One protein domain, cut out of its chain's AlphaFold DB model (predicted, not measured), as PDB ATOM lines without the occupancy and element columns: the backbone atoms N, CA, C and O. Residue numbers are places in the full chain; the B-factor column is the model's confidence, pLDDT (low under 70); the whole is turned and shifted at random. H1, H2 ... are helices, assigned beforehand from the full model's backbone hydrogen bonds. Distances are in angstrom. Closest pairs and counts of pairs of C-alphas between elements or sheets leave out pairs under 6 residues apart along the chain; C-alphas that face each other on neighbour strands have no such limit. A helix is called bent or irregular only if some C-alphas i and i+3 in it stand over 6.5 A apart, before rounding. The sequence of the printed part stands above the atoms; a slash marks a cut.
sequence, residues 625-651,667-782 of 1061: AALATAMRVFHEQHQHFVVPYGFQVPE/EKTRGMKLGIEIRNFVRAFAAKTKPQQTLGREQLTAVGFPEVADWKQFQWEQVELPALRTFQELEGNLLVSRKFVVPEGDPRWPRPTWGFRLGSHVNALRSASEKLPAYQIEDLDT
ATOM      1  N   ALA A 625     -83.736  59.913  27.760       68.56
ATOM      2  CA  ALA A 625     -85.057  59.311  27.550       68.56
ATOM      3  C   ALA A 625     -86.086  60.329  27.014       68.56
ATOM      4  O   ALA A 625     -86.933  60.008  26.172       68.56
ATOM      5  N   ALA A 626     -85.988  61.584  27.467       72.88
ATOM      6  CA  ALA A 626     -86.802  62.680  26.950       72.88
ATOM      7  C   ALA A 626     -86.434  63.003  25.490       72.88
ATOM      8  O   ALA A 626     -87.325  63.221  24.670       72.88
ATOM      9  N   LEU A 627     -85.142  62.926  25.143       76.62
ATOM     10  CA  LEU A 627     -84.649  63.088  23.772       76.62
ATOM     11  C   LEU A 627     -85.226  62.024  22.820       76.62
ATOM     12  O   LEU A 627     -85.775  62.373  21.779       76.62
ATOM     13  N   ALA A 628     -85.178  60.741  23.194       72.88
ATOM     14  CA  ALA A 628     -85.701  59.653  22.362       72.88
ATOM     15  C   ALA A 628     -87.216  59.747  22.124       72.88
ATOM     16  O   ALA A 628     -87.710  59.447  21.037       72.88
ATOM     17  N   THR A 629     -87.963  60.212  23.127       77.38
ATOM     18  CA  THR A 629     -89.413  60.407  22.998       77.38
ATOM     19  C   THR A 629     -89.738  61.593  22.085       77.38
ATOM     20  O   THR A 629     -90.613  61.478  21.231       77.38
ATOM     21  N   ALA A 630     -88.996  62.699  22.202       79.31
ATOM     22  CA  ALA A 630     -89.136  63.851  21.312       79.31
ATOM     23  C   ALA A 630     -88.814  63.494  19.848       79.31
ATOM     24  O   ALA A 630     -89.495  63.943  18.932       79.31
ATOM     25  N   MET A 631     -87.812  62.644  19.613       74.88
ATOM     26  CA  MET A 631     -87.433  62.217  18.261       74.88
ATOM     27  C   MET A 631     -88.459  61.301  17.593       74.88
ATOM     28  O   MET A 631     -88.639  61.391  16.383       74.88
ATOM     29  N   ARG A 632     -89.156  60.463  18.366       78.69
ATOM     30  CA  ARG A 632     -90.247  59.624  17.850       78.69
ATOM     31  C   ARG A 632     -91.399  60.473  17.331       78.69
ATOM     32  O   ARG A 632     -91.810  60.303  16.193       78.69
ATOM     33  N   VAL A 633     -91.840  61.435  18.141       79.44
ATOM     34  CA  VAL A 633     -92.912  62.368  17.768       79.44
ATOM     35  C   VAL A 633     -92.498  63.199  16.555       79.44
ATOM     36  O   VAL A 633     -93.278  63.354  15.620       79.44
ATOM     37  N   PHE A 634     -91.248  63.673  16.519       78.50
ATOM     38  CA  PHE A 634     -90.722  64.384  15.354       78.50
ATOM     39  C   PHE A 634     -90.782  63.525  14.083       78.50
ATOM     40  O   PHE A 634     -91.220  63.999  13.038       78.50
ATOM     41  N   HIS A 635     -90.369  62.260  14.170       77.25
ATOM     42  CA  HIS A 635     -90.394  61.342  13.038       77.25
ATOM     43  C   HIS A 635     -91.819  61.016  12.582       77.25
ATOM     44  O   HIS A 635     -92.088  61.032  11.387       77.25
ATOM     45  N   GLU A 636     -92.751  60.797  13.507       77.38
ATOM     46  CA  GLU A 636     -94.161  60.561  13.182       77.38
ATOM     47  C   GLU A 636     -94.784  61.763  12.449       77.38
ATOM     48  O   GLU A 636     -95.529  61.578  11.485       77.38
ATOM     49  N   GLN A 637     -94.430  62.995  12.839       74.25
ATOM     50  CA  GLN A 637     -94.946  64.218  12.213       74.25
ATOM     51  C   GLN A 637     -94.279  64.560  10.875       74.25
ATOM     52  O   GLN A 637     -94.955  64.958   9.927       74.25
ATOM     53  N   HIS A 638     -92.953  64.443  10.794       70.00
ATOM     54  CA  HIS A 638     -92.169  64.938   9.659       70.00
ATOM     55  C   HIS A 638     -91.691  63.829   8.715       70.00
ATOM     56  O   HIS A 638     -91.191  64.126   7.632       70.00
ATOM     57  N   GLN A 639     -91.864  62.558   9.096       68.62
ATOM     58  CA  GLN A 639     -91.467  61.363   8.338       68.62
ATOM     59  C   GLN A 639     -89.963  61.323   7.994       68.62
ATOM     60  O   GLN A 639     -89.530  60.599   7.103       68.62
ATOM     61  N   HIS A 640     -89.136  62.080   8.726       73.44
ATOM     62  CA  HIS A 640     -87.672  62.063   8.662       73.44
ATOM     63  C   HIS A 640     -87.063  62.369  10.038       73.44
ATOM     64  O   HIS A 640     -87.733  62.898  10.920       73.44
ATOM     65  N   PHE A 641     -85.778  62.055  10.228       72.94
ATOM     66  CA  PHE A 641     -85.072  62.259  11.506       72.94
ATOM     67  C   PHE A 641     -84.204  63.528  11.557       72.94
ATOM     68  O   PHE A 641     -83.575  63.813  12.577       72.94
ATOM     69  N   VAL A 642     -84.140  64.301  10.468       72.06
ATOM     70  CA  VAL A 642     -83.308  65.510  10.414       72.06
ATOM     71  C   VAL A 642     -84.004  66.694  11.090       72.06
ATOM     72  O   VAL A 642     -84.959  67.245  10.557       72.06
ATOM     73  N   VAL A 643     -83.508  67.095  12.263       70.12
ATOM     74  CA  VAL A 643     -84.063  68.213  13.043       70.12
ATOM     75  C   VAL A 643     -83.248  69.500  12.812       70.12
ATOM     76  O   VAL A 643     -82.025  69.481  13.008       70.12
ATOM     77  N   PRO A 644     -83.880  70.640  12.460       65.88
ATOM     78  CA  PRO A 644     -83.196  71.928  12.335       65.88
ATOM     79  C   PRO A 644     -82.507  72.364  13.636       65.88
ATOM     80  O   PRO A 644     -83.039  72.183  14.729       65.88
ATOM     81  N   TYR A 645     -81.340  73.013  13.544       64.12
ATOM     82  CA  TYR A 645     -80.532  73.389  14.721       64.12
ATOM     83  C   TYR A 645     -81.281  74.266  15.742       64.12
ATOM     84  O   TYR A 645     -81.067  74.135  16.944       64.12
ATOM     85  N   GLY A 646     -82.151  75.158  15.262       62.44
ATOM     86  CA  GLY A 646     -82.953  76.055  16.098       62.44
ATOM     87  C   GLY A 646     -84.297  75.479  16.543       62.44
ATOM     88  O   GLY A 646     -85.028  76.180  17.234       62.44
ATOM     89  N   PHE A 647     -84.637  74.246  16.153       72.44
ATOM     90  CA  PHE A 647     -85.939  73.666  16.462       72.44
ATOM     91  C   PHE A 647     -86.082  73.450  17.972       72.44
ATOM     92  O   PHE A 647     -85.295  72.727  18.601       72.44
ATOM     93  N   GLN A 648     -87.098  74.098  18.536       78.94
ATOM     94  CA  GLN A 648     -87.494  73.988  19.929       78.94
ATOM     95  C   GLN A 648     -88.896  73.392  19.977       78.94
ATOM     96  O   GLN A 648     -89.796  73.857  19.280       78.94
ATOM     97  N   VAL A 649     -89.073  72.361  20.799       79.19
ATOM     98  CA  VAL A 649     -90.383  71.744  21.003       79.19
ATOM     99  C   VAL A 649     -91.331  72.801  21.593       79.19
ATOM    100  O   VAL A 649     -90.963  73.418  22.598       79.19
ATOM    101  N   PRO A 650     -92.526  73.019  21.014       76.19
ATOM    102  CA  PRO A 650     -93.470  74.037  21.475       76.19
ATOM    103  C   PRO A 650     -93.762  73.953  22.986       76.19
ATOM    104  O   PRO A 650     -94.014  72.870  23.518       76.19
ATOM    105  N   GLU A 651     -93.714  75.091  23.692       62.72
ATOM    106  CA  GLU A 651     -93.882  75.162  25.161       62.72
ATOM    107  C   GLU A 651     -95.349  75.123  25.622       62.72
ATOM    108  O   GLU A 651     -95.632  74.703  26.744       62.72
ATOM    109  N   GLU A 667     -95.236  66.257  27.912       68.62
ATOM    110  CA  GLU A 667     -94.917  67.382  28.817       68.62
ATOM    111  C   GLU A 667     -93.425  67.522  29.135       68.62
ATOM    112  O   GLU A 667     -92.896  68.629  29.149       68.62
ATOM    113  N   LYS A 668     -92.721  66.397  29.304       67.50
ATOM    114  CA  LYS A 668     -91.278  66.366  29.597       67.50
ATOM    115  C   LYS A 668     -90.394  66.863  28.447       67.50
ATOM    116  O   LYS A 668     -89.216  67.125  28.662       67.50
ATOM    117  N   THR A 669     -90.934  66.953  27.233       75.12
ATOM    118  CA  THR A 669     -90.194  67.366  26.029       75.12
ATOM    119  C   THR A 669     -90.460  68.817  25.633       75.12
ATOM    120  O   THR A 669     -89.738  69.351  24.797       75.12
ATOM    121  N   ARG A 670     -91.448  69.481  26.251       76.56
ATOM    122  CA  ARG A 670     -91.823  70.872  25.957       76.56
ATOM    123  C   ARG A 670     -90.674  71.833  26.272       76.56
ATOM    124  O   ARG A 670     -90.018  71.709  27.302       76.56
ATOM    125  N   GLY A 671     -90.402  72.767  25.363       72.00
ATOM    126  CA  GLY A 671     -89.292  73.717  25.478       72.00
ATOM    127  C   GLY A 671     -87.902  73.121  25.232       72.00
ATOM    128  O   GLY A 671     -86.912  73.856  25.257       72.00
ATOM    129  N   MET A 672     -87.789  71.815  24.952       77.44
ATOM    130  CA  MET A 672     -86.509  71.189  24.623       77.44
ATOM    131  C   MET A 672     -85.996  71.706  23.274       77.44
ATOM    132  O   MET A 672     -86.686  71.628  22.257       77.44
ATOM    133  N   LYS A 673     -84.747  72.186  23.239       79.31
ATOM    134  CA  LYS A 673     -84.043  72.549  21.996       79.31
ATOM    135  C   LYS A 673     -83.537  71.290  21.296       79.31
ATOM    136  O   LYS A 673     -82.343  70.989  21.320       79.31
ATOM    137  N   LEU A 674     -84.466  70.540  20.712       77.25
ATOM    138  CA  LEU A 674     -84.237  69.211  20.147       77.25
ATOM    139  C   LEU A 674     -83.071  69.194  19.144       77.25
ATOM    140  O   LEU A 674     -82.213  68.318  19.219       77.25
ATOM    141  N   GLY A 675     -82.958  70.210  18.279       70.31
ATOM    142  CA  GLY A 675     -81.855  70.314  17.313       70.31
ATOM    143  C   GLY A 675     -80.460  70.434  17.949       70.31
ATOM    144  O   GLY A 675     -79.474  69.930  17.406       70.31
ATOM    145  N   ILE A 676     -80.363  71.062  19.125       70.50
ATOM    146  CA  ILE A 676     -79.110  71.206  19.879       70.50
ATOM    147  C   ILE A 676     -78.793  69.913  20.635       70.50
ATOM    148  O   ILE A 676     -77.644  69.464  20.631       70.50
ATOM    149  N   GLU A 677     -79.801  69.296  21.253       73.25
ATOM    150  CA  GLU A 677     -79.631  68.070  22.037       73.25
ATOM    151  C   GLU A 677     -79.224  66.871  21.172       73.25
ATOM    152  O   GLU A 677     -78.297  66.152  21.545       73.25
ATOM    153  N   ILE A 678     -79.791  66.714  19.968       74.06
ATOM    154  CA  ILE A 678     -79.385  65.660  19.018       74.06
ATOM    155  C   ILE A 678     -77.927  65.844  18.592       74.06
ATOM    156  O   ILE A 678     -77.134  64.906  18.629       74.06
ATOM    157  N   ARG A 679     -77.523  67.069  18.236       68.44
ATOM    158  CA  ARG A 679     -76.143  67.348  17.809       68.44
ATOM    159  C   ARG A 679     -75.138  67.133  18.944       68.44
ATOM    160  O   ARG A 679     -74.030  66.648  18.712       68.44
ATOM    161  N   ASN A 680     -75.526  67.467  20.173       70.50
ATOM    162  CA  ASN A 680     -74.736  67.204  21.370       70.50
ATOM    163  C   ASN A 680     -74.640  65.705  21.688       70.50
ATOM    164  O   ASN A 680     -73.581  65.263  22.131       70.50
ATOM    165  N   PHE A 681     -75.713  64.942  21.466       71.50
ATOM    166  CA  PHE A 681     -75.736  63.486  21.607       71.50
ATOM    167  C   PHE A 681     -74.812  62.815  20.581       71.50
ATOM    168  O   PHE A 681     -73.910  62.076  20.967       71.50
ATOM    169  N   VAL A 682     -74.934  63.172  19.301       68.12
ATOM    170  CA  VAL A 682     -74.077  62.672  18.212       68.12
ATOM    171  C   VAL A 682     -72.598  63.015  18.443       68.12
ATOM    172  O   VAL A 682     -71.724  62.171  18.269       68.12
ATOM    173  N   ARG A 683     -72.275  64.238  18.885       65.44
ATOM    174  CA  ARG A 683     -70.883  64.611  19.203       65.44
ATOM    175  C   ARG A 683     -70.324  63.794  20.370       65.44
ATOM    176  O   ARG A 683     -69.140  63.472  20.379       65.44
ATOM    177  N   ALA A 684     -71.164  63.470  21.350       63.50
ATOM    178  CA  ALA A 684     -70.788  62.628  22.478       63.50
ATOM    179  C   ALA A 684     -70.654  61.140  22.098       63.50
ATOM    180  O   ALA A 684     -69.969  60.419  22.817       63.50
ATOM    181  N   PHE A 685     -71.264  60.708  20.987       60.38
ATOM    182  CA  PHE A 685     -71.177  59.357  20.417       60.38
ATOM    183  C   PHE A 685     -69.834  59.089  19.713       60.38
ATOM    184  O   PHE A 685     -69.317  57.979  19.780       60.38
ATOM    185  N   ALA A 686     -69.231  60.110  19.091       57.00
ATOM    186  CA  ALA A 686     -67.935  59.995  18.408       57.00
ATOM    187  C   ALA A 686     -66.714  59.930  19.359       57.00
ATOM    188  O   ALA A 686     -65.610  59.597  18.932       57.00
ATOM    189  N   ALA A 687     -66.886  60.252  20.646       54.12
ATOM    190  CA  ALA A 687     -65.838  60.164  21.665       54.12
ATOM    191  C   ALA A 687     -65.983  58.854  22.465       54.12
ATOM    192  O   ALA A 687     -67.097  58.489  22.829       54.12
ATOM    193  N   LYS A 688     -64.865  58.153  22.741       47.91
ATOM    194  CA  LYS A 688     -64.813  56.830  23.412       47.91
ATOM    195  C   LYS A 688     -65.848  56.688  24.551       47.91
ATOM    196  O   LYS A 688     -65.923  57.520  25.454       47.91
ATOM    197  N   THR A 689     -66.629  55.612  24.469       48.47
ATOM    198  CA  THR A 689     -67.954  55.393  25.073       48.47
ATOM    199  C   THR A 689     -67.976  55.281  26.603       48.47
ATOM    200  O   THR A 689     -67.226  54.510  27.199       48.47
ATOM    201  N   LYS A 690     -68.917  55.993  27.244       54.09
ATOM    202  CA  LYS A 690     -69.324  55.800  28.653       54.09
ATOM    203  C   LYS A 690     -70.585  54.913  28.742       54.09
ATOM    204  O   LYS A 690     -71.459  55.036  27.886       54.09
ATOM    205  N   PRO A 691     -70.777  54.110  29.808       50.41
ATOM    206  CA  PRO A 691     -71.922  53.192  29.955       50.41
ATOM    207  C   PRO A 691     -73.308  53.865  30.068       50.41
ATOM    208  O   PRO A 691     -74.323  53.230  29.828       50.41
ATOM    209  N   GLN A 692     -73.399  55.163  30.380       52.75
ATOM    210  CA  GLN A 692     -74.679  55.899  30.322       52.75
ATOM    211  C   GLN A 692     -75.129  56.233  28.888       52.75
ATOM    212  O   GLN A 692     -76.298  56.540  28.671       52.75
ATOM    213  N   GLN A 693     -74.225  56.179  27.905       55.25
ATOM    214  CA  GLN A 693     -74.532  56.469  26.500       55.25
ATOM    215  C   GLN A 693     -75.076  55.239  25.754       55.25
ATOM    216  O   GLN A 693     -75.794  55.403  24.771       55.25
ATOM    217  N   THR A 694     -74.794  54.018  26.229       58.50
ATOM    218  CA  THR A 694     -75.302  52.768  25.632       58.50
ATOM    219  C   THR A 694     -76.803  52.587  25.861       58.50
ATOM    220  O   THR A 694     -77.508  52.205  24.935       58.50
ATOM    221  N   LEU A 695     -77.325  52.978  27.031       59.47
ATOM    222  CA  LEU A 695     -78.768  52.940  27.315       59.47
ATOM    223  C   LEU A 695     -79.562  53.927  26.434       59.47
ATOM    224  O   LEU A 695     -80.627  53.597  25.919       59.47
ATOM    225  N   GLY A 696     -79.028  55.136  26.219       61.47
ATOM    226  CA  GLY A 696     -79.626  56.111  25.298       61.47
ATOM    227  C   GLY A 696     -79.589  55.654  23.833       61.47
ATOM    228  O   GLY A 696     -80.494  55.983  23.070       61.47
ATOM    229  N   ARG A 697     -78.579  54.857  23.451       62.22
ATOM    230  CA  ARG A 697     -78.459  54.247  22.117       62.22
ATOM    231  C   ARG A 697     -79.572  53.232  21.868       62.22
ATOM    232  O   ARG A 697     -80.281  53.374  20.882       62.22
ATOM    233  N   GLU A 698     -79.781  52.282  22.776       65.31
ATOM    234  CA  GLU A 698     -80.844  51.269  22.650       65.31
ATOM    235  C   GLU A 698     -82.239  51.905  22.527       65.31
ATOM    236  O   GLU A 698     -83.051  51.488  21.702       65.31
ATOM    237  N   GLN A 699     -82.496  52.974  23.291       66.69
ATOM    238  CA  GLN A 699     -83.767  53.706  23.254       66.69
ATOM    239  C   GLN A 699     -84.005  54.460  21.938       66.69
ATOM    240  O   GLN A 699     -85.150  54.567  21.508       66.69
ATOM    241  N   LEU A 700     -82.956  54.986  21.298       66.00
ATOM    242  CA  LEU A 700     -83.060  55.674  20.006       66.00
ATOM    243  C   LEU A 700     -83.125  54.690  18.831       66.00
ATOM    244  O   LEU A 700     -83.908  54.905  17.907       66.00
ATOM    245  N   THR A 701     -82.388  53.577  18.893       66.00
ATOM    246  CA  THR A 701     -82.486  52.486  17.911       66.00
ATOM    247  C   THR A 701     -83.890  51.872  17.904       66.00
ATOM    248  O   THR A 701     -84.441  51.619  16.836       66.00
ATOM    249  N   ALA A 702     -84.531  51.729  19.070       66.06
ATOM    250  CA  ALA A 702     -85.917  51.262  19.178       66.06
ATOM    251  C   ALA A 702     -86.953  52.197  18.513       66.06
ATOM    252  O   ALA A 702     -88.061  51.768  18.207       66.06
ATOM    253  N   VAL A 703     -86.601  53.467  18.280       63.81
ATOM    254  CA  VAL A 703     -87.439  54.476  17.603       63.81
ATOM    255  C   VAL A 703     -87.207  54.483  16.079       63.81
ATOM    256  O   VAL A 703     -87.834  55.256  15.360       63.81
ATOM    257  N   GLY A 704     -86.336  53.609  15.562       60.91
ATOM    258  CA  GLY A 704     -85.994  53.550  14.138       60.91
ATOM    259  C   GLY A 704     -84.989  54.620  13.708       60.91
ATOM    260  O   GLY A 704     -84.825  54.860  12.514       60.91
ATOM    261  N   PHE A 705     -84.311  55.267  14.663       65.75
ATOM    262  CA  PHE A 705     -83.235  56.200  14.350       65.75
ATOM    263  C   PHE A 705     -82.084  55.446  13.655       65.75
ATOM    264  O   PHE A 705     -81.632  54.432  14.195       65.75
ATOM    265  N   PRO A 706     -81.609  55.899  12.478       60.66
ATOM    266  CA  PRO A 706     -80.636  55.145  11.695       60.66
ATOM    267  C   PRO A 706     -79.321  54.950  12.464       60.66
ATOM    268  O   PRO A 706     -78.813  55.880  13.097       60.66
ATOM    269  N   GLU A 707     -78.750  53.738  12.407       59.59
ATOM    270  CA  GLU A 707     -77.401  53.460  12.920       59.59
ATOM    271  C   GLU A 707     -76.362  54.094  11.991       59.59
ATOM    272  O   GLU A 707     -75.737  53.439  11.161       59.59
ATOM    273  N   VAL A 708     -76.196  55.408  12.105       55.97
ATOM    274  CA  VAL A 708     -75.226  56.129  11.291       55.97
ATOM    275  C   VAL A 708     -73.876  56.119  12.002       55.97
ATOM    276  O   VAL A 708     -73.699  56.774  13.030       55.97
ATOM    277  N   ALA A 709     -72.909  55.387  11.443       54.91
ATOM    278  CA  ALA A 709     -71.520  55.412  11.904       54.91
ATOM    279  C   ALA A 709     -70.896  56.819  11.772       54.91
ATOM    280  O   ALA A 709     -70.116  57.224  12.634       54.91
ATOM    281  N   ASP A 710     -71.297  57.581  10.745       63.47
ATOM    282  CA  ASP A 710     -70.918  58.980  10.538       63.47
ATOM    283  C   ASP A 710     -72.133  59.878  10.244       63.47
ATOM    284  O   ASP A 710     -72.632  59.984   9.124       63.47
ATOM    285  N   TRP A 711     -72.602  60.578  11.276       70.50
ATOM    286  CA  TRP A 711     -73.728  61.508  11.178       70.50
ATOM    287  C   TRP A 711     -73.525  62.629  10.150       70.50
ATOM    288  O   TRP A 711     -74.507  63.157   9.626       70.50
ATOM    289  N   LYS A 712     -72.277  63.011   9.852       69.62
ATOM    290  CA  LYS A 712     -72.008  64.035   8.835       69.62
ATOM    291  C   LYS A 712     -72.379  63.537   7.442       69.62
ATOM    292  O   LYS A 712     -72.984  64.290   6.687       69.62
ATOM    293  N   GLN A 713     -72.077  62.276   7.142       75.56
ATOM    294  CA  GLN A 713     -72.425  61.657   5.866       75.56
ATOM    295  C   GLN A 713     -73.947  61.553   5.693       75.56
ATOM    296  O   GLN A 713     -74.482  61.914   4.652       75.56
ATOM    297  N   PHE A 714     -74.676  61.181   6.747       75.56
ATOM    298  CA  PHE A 714     -76.139  61.136   6.685       75.56
ATOM    299  C   PHE A 714     -76.778  62.519   6.486       75.56
ATOM    300  O   PHE A 714     -77.735  62.653   5.729       75.56
ATOM    301  N   GLN A 715     -76.256  63.573   7.126       74.81
ATOM    302  CA  GLN A 715     -76.744  64.938   6.877       74.81
ATOM    303  C   GLN A 715     -76.449  65.406   5.446       74.81
ATOM    304  O   GLN A 715     -77.306  66.045   4.833       74.81
ATOM    305  N   TRP A 716     -75.282  65.041   4.911       82.81
ATOM    306  CA  TRP A 716     -74.907  65.311   3.527       82.81
ATOM    307  C   TRP A 716     -75.899  64.693   2.537       82.81
ATOM    308  O   TRP A 716     -76.498  65.407   1.734       82.81
ATOM    309  N   GLU A 717     -76.141  63.386   2.655       82.44
ATOM    310  CA  GLU A 717     -76.987  62.620   1.734       82.44
ATOM    311  C   GLU A 717     -78.470  63.009   1.811       82.44
ATOM    312  O   GLU A 717     -79.166  63.001   0.797       82.44
ATOM    313  N   GLN A 718     -78.971  63.351   3.003       81.38
ATOM    314  CA  GLN A 718     -80.407  63.559   3.224       81.38
ATOM    315  C   GLN A 718     -80.852  65.021   3.121       81.38
ATOM    316  O   GLN A 718     -82.037  65.280   2.911       81.38
ATOM    317  N   VAL A 719     -79.940  65.983   3.299       80.50
ATOM    318  CA  VAL A 719     -80.289  67.413   3.347       80.50
ATOM    319  C   VAL A 719     -79.441  68.240   2.403       80.50
ATOM    320  O   VAL A 719     -79.985  68.973   1.583       80.50
ATOM    321  N   GLU A 720     -78.119  68.150   2.512       83.69
ATOM    322  CA  GLU A 720     -77.235  69.095   1.828       83.69
ATOM    323  C   GLU A 720     -77.212  68.843   0.313       83.69
ATOM    324  O   GLU A 720     -77.468  69.765  -0.463       83.69
ATOM    325  N   LEU A 721     -77.007  67.592  -0.111       87.50
ATOM    326  CA  LEU A 721     -76.955  67.212  -1.522       87.50
ATOM    327  C   LEU A 721     -78.322  67.324  -2.233       87.50
ATOM    328  O   LEU A 721     -78.365  67.918  -3.313       87.50
ATOM    329  N   PRO A 722     -79.453  66.855  -1.662       87.56
ATOM    330  CA  PRO A 722     -80.766  67.055  -2.274       87.56
ATOM    331  C   PRO A 722     -81.146  68.533  -2.403       87.56
ATOM    332  O   PRO A 722     -81.677  68.927  -3.435       87.56
ATOM    333  N   ALA A 723     -80.823  69.373  -1.409       86.69
ATOM    334  CA  ALA A 723     -81.084  70.810  -1.498       86.69
ATOM    335  C   ALA A 723     -80.284  71.470  -2.634       86.69
ATOM    336  O   ALA A 723     -80.807  72.329  -3.340       86.69
ATOM    337  N   LEU A 724     -79.025  71.069  -2.832       89.00
ATOM    338  CA  LEU A 724     -78.202  71.577  -3.931       89.00
ATOM    339  C   LEU A 724     -78.727  71.129  -5.299       89.00
ATOM    340  O   LEU A 724     -78.828  71.960  -6.195       89.00
ATOM    341  N   ARG A 725     -79.119  69.857  -5.444       88.50
ATOM    342  CA  ARG A 725     -79.702  69.327  -6.690       88.50
ATOM    343  C   ARG A 725     -80.995  70.044  -7.061       88.50
ATOM    344  O   ARG A 725     -81.120  70.537  -8.175       88.50
ATOM    345  N   THR A 726     -81.911  70.198  -6.106       87.19
ATOM    346  CA  THR A 726     -83.155  70.935  -6.346       87.19
ATOM    347  C   THR A 726     -82.889  72.404  -6.688       87.19
ATOM    348  O   THR A 726     -83.536  72.944  -7.578       87.19
ATOM    349  N   PHE A 727     -81.915  73.064  -6.044       87.00
ATOM    350  CA  PHE A 727     -81.543  74.434  -6.421       87.00
ATOM    351  C   PHE A 727     -81.003  74.502  -7.858       87.00
ATOM    352  O   PHE A 727     -81.391  75.391  -8.612       87.00
ATOM    353  N   GLN A 728     -80.136  73.561  -8.243       86.00
ATOM    354  CA  GLN A 728     -79.579  73.477  -9.595       86.00
ATOM    355  C   GLN A 728     -80.673  73.280 -10.651       86.00
ATOM    356  O   GLN A 728     -80.645  73.940 -11.683       86.00
ATOM    357  N   GLU A 729     -81.640  72.398 -10.393       84.94
ATOM    358  CA  GLU A 729     -82.762  72.135 -11.302       84.94
ATOM    359  C   GLU A 729     -83.668  73.362 -11.485       84.94
ATOM    360  O   GLU A 729     -84.205  73.571 -12.571       84.94
ATOM    361  N   LEU A 730     -83.833  74.180 -10.440       83.12
ATOM    362  CA  LEU A 730     -84.698  75.364 -10.470       83.12
ATOM    363  C   LEU A 730     -84.031  76.592 -11.104       83.12
ATOM    364  O   LEU A 730     -84.673  77.295 -11.878       83.12
ATOM    365  N   GLU A 731     -82.770  76.864 -10.766       76.50
ATOM    366  CA  GLU A 731     -82.066  78.103 -11.145       76.50
ATOM    367  C   GLU A 731     -81.036  77.891 -12.270       76.50
ATOM    368  O   GLU A 731     -80.421  78.840 -12.759       76.50
ATOM    369  N   GLY A 732     -80.786  76.640 -12.671       72.50
ATOM    370  CA  GLY A 732     -79.824  76.261 -13.713       72.50
ATOM    371  C   GLY A 732     -78.347  76.435 -13.331       72.50
ATOM    372  O   GLY A 732     -77.469  75.928 -14.026       72.50
ATOM    373  N   ASN A 733     -78.042  77.126 -12.228       78.81
ATOM    374  CA  ASN A 733     -76.692  77.321 -11.701       78.81
ATOM    375  C   ASN A 733     -76.673  77.247 -10.164       78.81
ATOM    376  O   ASN A 733     -77.699  77.362  -9.501       78.81
ATOM    377  N   LEU A 734     -75.482  77.075  -9.580       82.25
ATOM    378  CA  LEU A 734     -75.285  76.949  -8.126       82.25
ATOM    379  C   LEU A 734     -74.754  78.242  -7.474       82.25
ATOM    380  O   LEU A 734     -74.039  78.217  -6.460       82.25
ATOM    381  N   LEU A 735     -75.114  79.409  -8.021       79.12
ATOM    382  CA  LEU A 735     -74.811  80.720  -7.432       79.12
ATOM    383  C   LEU A 735     -75.818  81.090  -6.336       79.12
ATOM    384  O   LEU A 735     -76.523  82.096  -6.395       79.12
ATOM    385  N   VAL A 736     -75.856  80.280  -5.279       81.75
ATOM    386  CA  VAL A 736     -76.778  80.499  -4.163       81.75
ATOM    387  C   VAL A 736     -76.401  81.769  -3.390       81.75
ATOM    388  O   VAL A 736     -75.297  81.892  -2.851       81.75
ATOM    389  N   SER A 737     -77.340  82.715  -3.285       79.56
ATOM    390  CA  SER A 737     -77.186  83.914  -2.452       79.56
ATOM    391  C   SER A 737     -76.946  83.532  -0.993       79.56
ATOM    392  O   SER A 737     -77.683  82.723  -0.442       79.56
ATOM    393  N   ARG A 738     -75.990  84.173  -0.305       81.69
ATOM    394  CA  ARG A 738     -75.638  83.862   1.098       81.69
ATOM    395  C   ARG A 738     -76.834  83.892   2.066       81.69
ATOM    396  O   ARG A 738     -76.805  83.221   3.095       81.69
ATOM    397  N   LYS A 739     -77.863  84.689   1.761       79.81
ATOM    398  CA  LYS A 739     -79.077  84.832   2.583       79.81
ATOM    399  C   LYS A 739     -80.172  83.815   2.248       79.81
ATOM    400  O   LYS A 739     -81.182  83.796   2.941       79.81
ATOM    401  N   PHE A 740     -79.994  83.012   1.203       84.44
ATOM    402  CA  PHE A 740     -81.002  82.072   0.742       84.44
ATOM    403  C   PHE A 740     -81.229  80.953   1.765       84.44
ATOM    404  O   PHE A 740     -80.283  80.326   2.261       84.44
ATOM    405  N   VAL A 741     -82.506  80.724   2.061       84.88
ATOM    406  CA  VAL A 741     -83.013  79.665   2.930       84.88
ATOM    407  C   VAL A 741     -84.073  78.920   2.138       84.88
ATOM    408  O   VAL A 741     -84.908  79.560   1.501       84.88
ATOM    409  N   VAL A 742     -84.024  77.592   2.171       84.88
ATOM    410  CA  VAL A 742     -84.998  76.747   1.477       84.88
ATOM    411  C   VAL A 742     -86.408  77.063   1.999       84.88
ATOM    412  O   VAL A 742     -86.618  76.970   3.214       84.88
ATOM    413  N   PRO A 743     -87.360  77.437   1.123       81.81
ATOM    414  CA  PRO A 743     -88.733  77.737   1.518       81.81
ATOM    415  C   PRO A 743     -89.401  76.562   2.238       81.81
ATOM    416  O   PRO A 743     -89.283  75.411   1.819       81.81
ATOM    417  N   GLU A 744     -90.121  76.848   3.322       77.31
ATOM    418  CA  GLU A 744     -90.905  75.843   4.044       77.31
ATOM    419  C   GLU A 744     -92.272  75.667   3.362       77.31
ATOM    420  O   GLU A 744     -92.971  76.647   3.112       77.31
ATOM    421  N   GLY A 745     -92.658  74.424   3.049       71.44
ATOM    422  CA  GLY A 745     -93.964  74.111   2.452       71.44
ATOM    423  C   GLY A 745     -94.017  74.077   0.919       71.44
ATOM    424  O   GLY A 745     -95.071  73.759   0.372       71.44
ATOM    425  N   ASP A 746     -92.914  74.356   0.215       80.56
ATOM    426  CA  ASP A 746     -92.850  74.225  -1.247       80.56
ATOM    427  C   ASP A 746     -92.645  72.745  -1.644       80.56
ATOM    428  O   ASP A 746     -91.640  72.142  -1.247       80.56
ATOM    429  N   PRO A 747     -93.563  72.134  -2.422       80.19
ATOM    430  CA  PRO A 747     -93.481  70.722  -2.797       80.19
ATOM    431  C   PRO A 747     -92.313  70.397  -3.736       80.19
ATOM    432  O   PRO A 747     -91.961  69.227  -3.859       80.19
ATOM    433  N   ARG A 748     -91.708  71.399  -4.393       82.44
ATOM    434  CA  ARG A 748     -90.529  71.207  -5.257       82.44
ATOM    435  C   ARG A 748     -89.280  70.860  -4.452       82.44
ATOM    436  O   ARG A 748     -88.360  70.256  -4.987       82.44
ATOM    437  N   TRP A 749     -89.261  71.221  -3.170       82.56
ATOM    438  CA  TRP A 749     -88.149  70.966  -2.264       82.56
ATOM    439  C   TRP A 749     -88.396  69.706  -1.433       82.56
ATOM    440  O   TRP A 749     -89.469  69.576  -0.833       82.56
ATOM    441  N   PRO A 750     -87.416  68.789  -1.317       85.12
ATOM    442  CA  PRO A 750     -87.544  67.640  -0.432       85.12
ATOM    443  C   PRO A 750     -87.805  68.099   1.007       85.12
ATOM    444  O   PRO A 750     -87.099  68.966   1.520       85.12
ATOM    445  N   ARG A 751     -88.783  67.495   1.691       74.62
ATOM    446  CA  ARG A 751     -89.185  67.882   3.061       74.62
ATOM    447  C   ARG A 751     -88.023  68.015   4.062       74.62
ATOM    448  O   ARG A 751     -88.031  68.988   4.812       74.62
ATOM    449  N   PRO A 752     -86.992  67.139   4.054       76.44
ATOM    450  CA  PRO A 752     -85.844  67.277   4.956       76.44
ATOM    451  C   PRO A 752     -85.007  68.548   4.743       76.44
ATOM    452  O   PRO A 752     -84.218  68.914   5.612       76.44
ATOM    453  N   THR A 753     -85.152  69.211   3.591       81.50
ATOM    454  CA  THR A 753     -84.386  70.407   3.210       81.50
ATOM    455  C   THR A 753     -85.056  71.714   3.622       81.50
ATOM    456  O   THR A 753     -84.409  72.758   3.599       81.50
ATOM    457  N   TRP A 754     -86.327  71.685   4.028       80.81
ATOM    458  CA  TRP A 754     -87.087  72.882   4.385       80.81
ATOM    459  C   TRP A 754     -86.437  73.653   5.543       80.81
ATOM    460  O   TRP A 754     -85.987  73.072   6.533       80.81
ATOM    461  N   GLY A 755     -86.335  74.977   5.400       72.94
ATOM    462  CA  GLY A 755     -85.687  75.847   6.387       72.94
ATOM    463  C   GLY A 755     -84.152  75.747   6.417       72.94
ATOM    464  O   GLY A 755     -83.496  76.421   7.224       72.94
ATOM    465  N   PHE A 756     -83.534  74.941   5.543       80.56
ATOM    466  CA  PHE A 756     -82.081  74.834   5.451       80.56
ATOM    467  C   PHE A 756     -81.472  76.119   4.881       80.56
ATOM    468  O   PHE A 756     -81.867  76.610   3.824       80.56
ATOM    469  N   ARG A 757     -80.465  76.679   5.567       83.50
ATOM    470  CA  ARG A 757     -79.749  77.895   5.134       83.50
ATOM    471  C   ARG A 757     -78.721  77.575   4.048       83.50
ATOM    472  O   ARG A 757     -77.520  77.769   4.249       83.50
ATOM    473  N   LEU A 758     -79.210  77.092   2.909       86.50
ATOM    474  CA  LEU A 758     -78.402  76.616   1.790       86.50
ATOM    475  C   LEU A 758     -77.369  77.656   1.339       86.50
ATOM    476  O   LEU A 758     -76.210  77.317   1.137       86.50
ATOM    477  N   GLY A 759     -77.729  78.941   1.297       83.12
ATOM    478  CA  GLY A 759     -76.810  80.005   0.889       83.12
ATOM    479  C   GLY A 759     -75.599  80.192   1.799       83.12
ATOM    480  O   GLY A 759     -74.468  80.365   1.339       83.12
ATOM    481  N   SER A 760     -75.814  80.141   3.115       83.81
ATOM    482  CA  SER A 760     -74.713  80.214   4.078       83.81
ATOM    483  C   SER A 760     -73.862  78.948   4.044       83.81
ATOM    484  O   SER A 760     -72.659  79.028   4.292       83.81
ATOM    485  N   HIS A 761     -74.485  77.803   3.764       83.81
ATOM    486  CA  HIS A 761     -73.824  76.506   3.688       83.81
ATOM    487  C   HIS A 761     -72.927  76.385   2.456       83.81
ATOM    488  O   HIS A 761     -71.749  76.088   2.590       83.81
ATOM    489  N   VAL A 762     -73.433  76.740   1.276       87.62
ATOM    490  CA  VAL A 762     -72.673  76.800   0.016       87.62
ATOM    491  C   VAL A 762     -71.424  77.669   0.160       87.62
ATOM    492  O   VAL A 762     -70.339  77.295  -0.281       87.62
ATOM    493  N   ASN A 763     -71.542  78.816   0.834       84.19
ATOM    494  CA  ASN A 763     -70.390  79.670   1.106       84.19
ATOM    495  C   ASN A 763     -69.380  79.014   2.066       84.19
ATOM    496  O   ASN A 763     -68.176  79.209   1.916       84.19
ATOM    497  N   ALA A 764     -69.858  78.234   3.040       82.94
ATOM    498  CA  ALA A 764     -68.995  77.462   3.928       82.94
ATOM    499  C   ALA A 764     -68.272  76.333   3.172       82.94
ATOM    500  O   ALA A 764     -67.067  76.186   3.360       82.94
ATOM    501  N   LEU A 765     -68.963  75.614   2.274       86.75
ATOM    502  CA  LEU A 765     -68.376  74.577   1.413       86.75
ATOM    503  C   LEU A 765     -67.243  75.140   0.551       86.75
ATOM    504  O   LEU A 765     -66.148  74.586   0.556       86.75
ATOM    505  N   ARG A 766     -67.451  76.302  -0.086       85.81
ATOM    506  CA  ARG A 766     -66.398  76.994  -0.852       85.81
ATOM    507  C   ARG A 766     -65.182  77.346   0.005       85.81
ATOM    508  O   ARG A 766     -64.055  77.124  -0.412       85.81
ATOM    509  N   SER A 767     -65.399  77.860   1.219       81.62
ATOM    510  CA  SER A 767     -64.301  78.211   2.140       81.62
ATOM    511  C   SER A 767     -63.584  77.006   2.758       81.62
ATOM    512  O   SER A 767     -62.519  77.161   3.349       81.62
ATOM    513  N   ALA A 768     -64.187  75.820   2.674       80.25
ATOM    514  CA  ALA A 768     -63.697  74.595   3.289       80.25
ATOM    515  C   ALA A 768     -63.209  73.565   2.262       80.25
ATOM    516  O   ALA A 768     -62.986  72.428   2.664       80.25
ATOM    517  N   SER A 769     -63.018  73.943   0.989       79.44
ATOM    518  CA  SER A 769     -62.664  73.040  -0.120       79.44
ATOM    519  C   SER A 769     -61.528  72.062   0.215       79.44
ATOM    520  O   SER A 769     -61.664  70.868  -0.019       79.44
ATOM    521  N   GLU A 770     -60.461  72.527   0.871       76.50
ATOM    522  CA  GLU A 770     -59.305  71.702   1.274       76.50
ATOM    523  C   GLU A 770     -59.590  70.695   2.407       76.50
ATOM    524  O   GLU A 770     -58.810  69.776   2.643       76.50
ATOM    525  N   LYS A 771     -60.676  70.885   3.164       81.88
ATOM    526  CA  LYS A 771     -61.022  70.098   4.363       81.88
ATOM    527  C   LYS A 771     -62.209  69.161   4.140       81.88
ATOM    528  O   LYS A 771     -62.616  68.481   5.087       81.88
ATOM    529  N   LEU A 772     -62.794  69.161   2.942       84.31
ATOM    530  CA  LEU A 772     -63.931  68.310   2.615       84.31
ATOM    531  C   LEU A 772     -63.462  66.874   2.311       84.31
ATOM    532  O   LEU A 772     -62.414  66.676   1.698       84.31
ATOM    533  N   PRO A 773     -64.208  65.852   2.758       85.12
ATOM    534  CA  PRO A 773     -63.947  64.466   2.396       85.12
ATOM    535  C   PRO A 773     -64.209  64.218   0.901       85.12
ATOM    536  O   PRO A 773     -65.086  64.837   0.303       85.12
ATOM    537  N   ALA A 774     -63.473  63.265   0.318       84.12
ATOM    538  CA  ALA A 774     -63.454  63.011  -1.127       84.12
ATOM    539  C   ALA A 774     -64.845  62.761  -1.742       84.12
ATOM    540  O   ALA A 774     -65.135  63.305  -2.801       84.12
ATOM    541  N   TYR A 775     -65.726  62.027  -1.053       84.06
ATOM    542  CA  TYR A 775     -67.081  61.752  -1.551       84.06
ATOM    543  C   TYR A 775     -67.933  63.027  -1.702       84.06
ATOM    544  O   TYR A 775     -68.728  63.124  -2.626       84.06
ATOM    545  N   GLN A 776     -67.742  64.033  -0.835       86.00
ATOM    546  CA  GLN A 776     -68.470  65.302  -0.942       86.00
ATOM    547  C   GLN A 776     -67.978  66.124  -2.129       86.00
ATOM    548  O   GLN A 776     -68.776  66.798  -2.768       86.00
ATOM    549  N   ILE A 777     -66.678  66.072  -2.428       86.56
ATOM    550  CA  ILE A 777     -66.103  66.760  -3.589       86.56
ATOM    551  C   ILE A 777     -66.620  66.111  -4.879       86.56
ATOM    552  O   ILE A 777     -67.121  66.823  -5.740       86.56
ATOM    553  N   GLU A 778     -66.605  64.778  -4.971       86.94
ATOM    554  CA  GLU A 778     -67.117  64.035  -6.132       86.94
ATOM    555  C   GLU A 778     -68.616  64.292  -6.382       86.94
ATOM    556  O   GLU A 778     -69.028  64.557  -7.515       86.94
ATOM    557  N   ASP A 779     -69.435  64.295  -5.324       87.00
ATOM    558  CA  ASP A 779     -70.861  64.629  -5.412       87.00
ATOM    559  C   ASP A 779     -71.093  66.071  -5.890       87.00
ATOM    560  O   ASP A 779     -71.988  66.320  -6.703       87.00
ATOM    561  N   LEU A 780     -70.302  67.024  -5.382       87.81
ATOM    562  CA  LEU A 780     -70.376  68.438  -5.756       87.81
ATOM    563  C   LEU A 780     -69.937  68.663  -7.207       87.81
ATOM    564  O   LEU A 780     -70.603  69.394  -7.941       87.81
ATOM    565  N   ASP A 781     -68.867  68.008  -7.643       85.56
ATOM    566  CA  ASP A 781     -68.385  68.088  -9.021       85.56
ATOM    567  C   ASP A 781     -69.405  67.478  -9.994       85.56
ATOM    568  O   ASP A 781     -69.675  68.051 -11.052       85.56
ATOM    569  N   THR A 782     -70.070  66.384  -9.601       86.19
ATOM    570  CA  THR A 782     -71.130  65.734 -10.395       86.19
ATOM    571  C   THR A 782     -72.321  66.662 -10.651       86.19
ATOM    572  O   THR A 782     -72.896  66.649 -11.739       86.19
TER     573      THR A 782
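What this domain is: This is residues 625 to 651 and 667 to 782 of the 1061 residues of the protein "HA domain-containing protein" of Nothophytophthora sp. Chile5 (UniProt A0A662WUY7). Two lobes are joined through the bent helix H4: H1, H2 and H3 make one, H4b, H5, H6 and the long link 732 to 757 the other. The 143 printed residues hold six named helices, H1 to H6, and no named strand: all helix, compact, radius of gyration of the C-alphas 16.5 A, spans 47 by 34 by 22 A.

How they stand to each other: Start at H1, residues 625 to 638: its residues 625 to 628 alone touch H3, residues 691 to 701, closest C-alphas Ala 628 and Leu 700, 5.3 A. Its residues 627 to 631 alone touch H2, residues 674 to 685, closest C-alphas Leu 627 and Leu 674, 7.1 A. H4, residues 711 to 731, one helix by its hydrogen bonds, is bent: C-alphas 718 and 721 are 6.9 A apart. Its arms, H4a to 718 and H4b from 721, stand at a shallow tilt of 33 degrees, only just short of steep. H4a is close but not clearly touching to H2, closest C-alphas Trp 711 and Val 682, 7.1 A. H4b is likewise close to H5, residues 758 to 767, at Ala 723 and Leu 758, 7.2 A between C-alphas, and to H6, residues 774 to 782, at Leu 721 and Asp 779, 7.7 A. Every O i to N i+4 pair is within hydrogen-bond range except in H2, 7 of 8, and H3, 5 of 7.

Where its parts are: Find C-alpha 625 at (-85.057, 59.311, 27.550), where H1 begins its 20.1 A; H6 ends at C-alpha 782, (-71.130, 65.734, -10.395).

The domain as a whole: The C-alphas farthest apart, Pro 691 and Gly 732, are 50.0 A apart. Residues 652 to 666 are not printed, a gap of 8.7 A between C-alphas 651 and 667. Confidence is under 70 in 39 residues, among them 682 to 710.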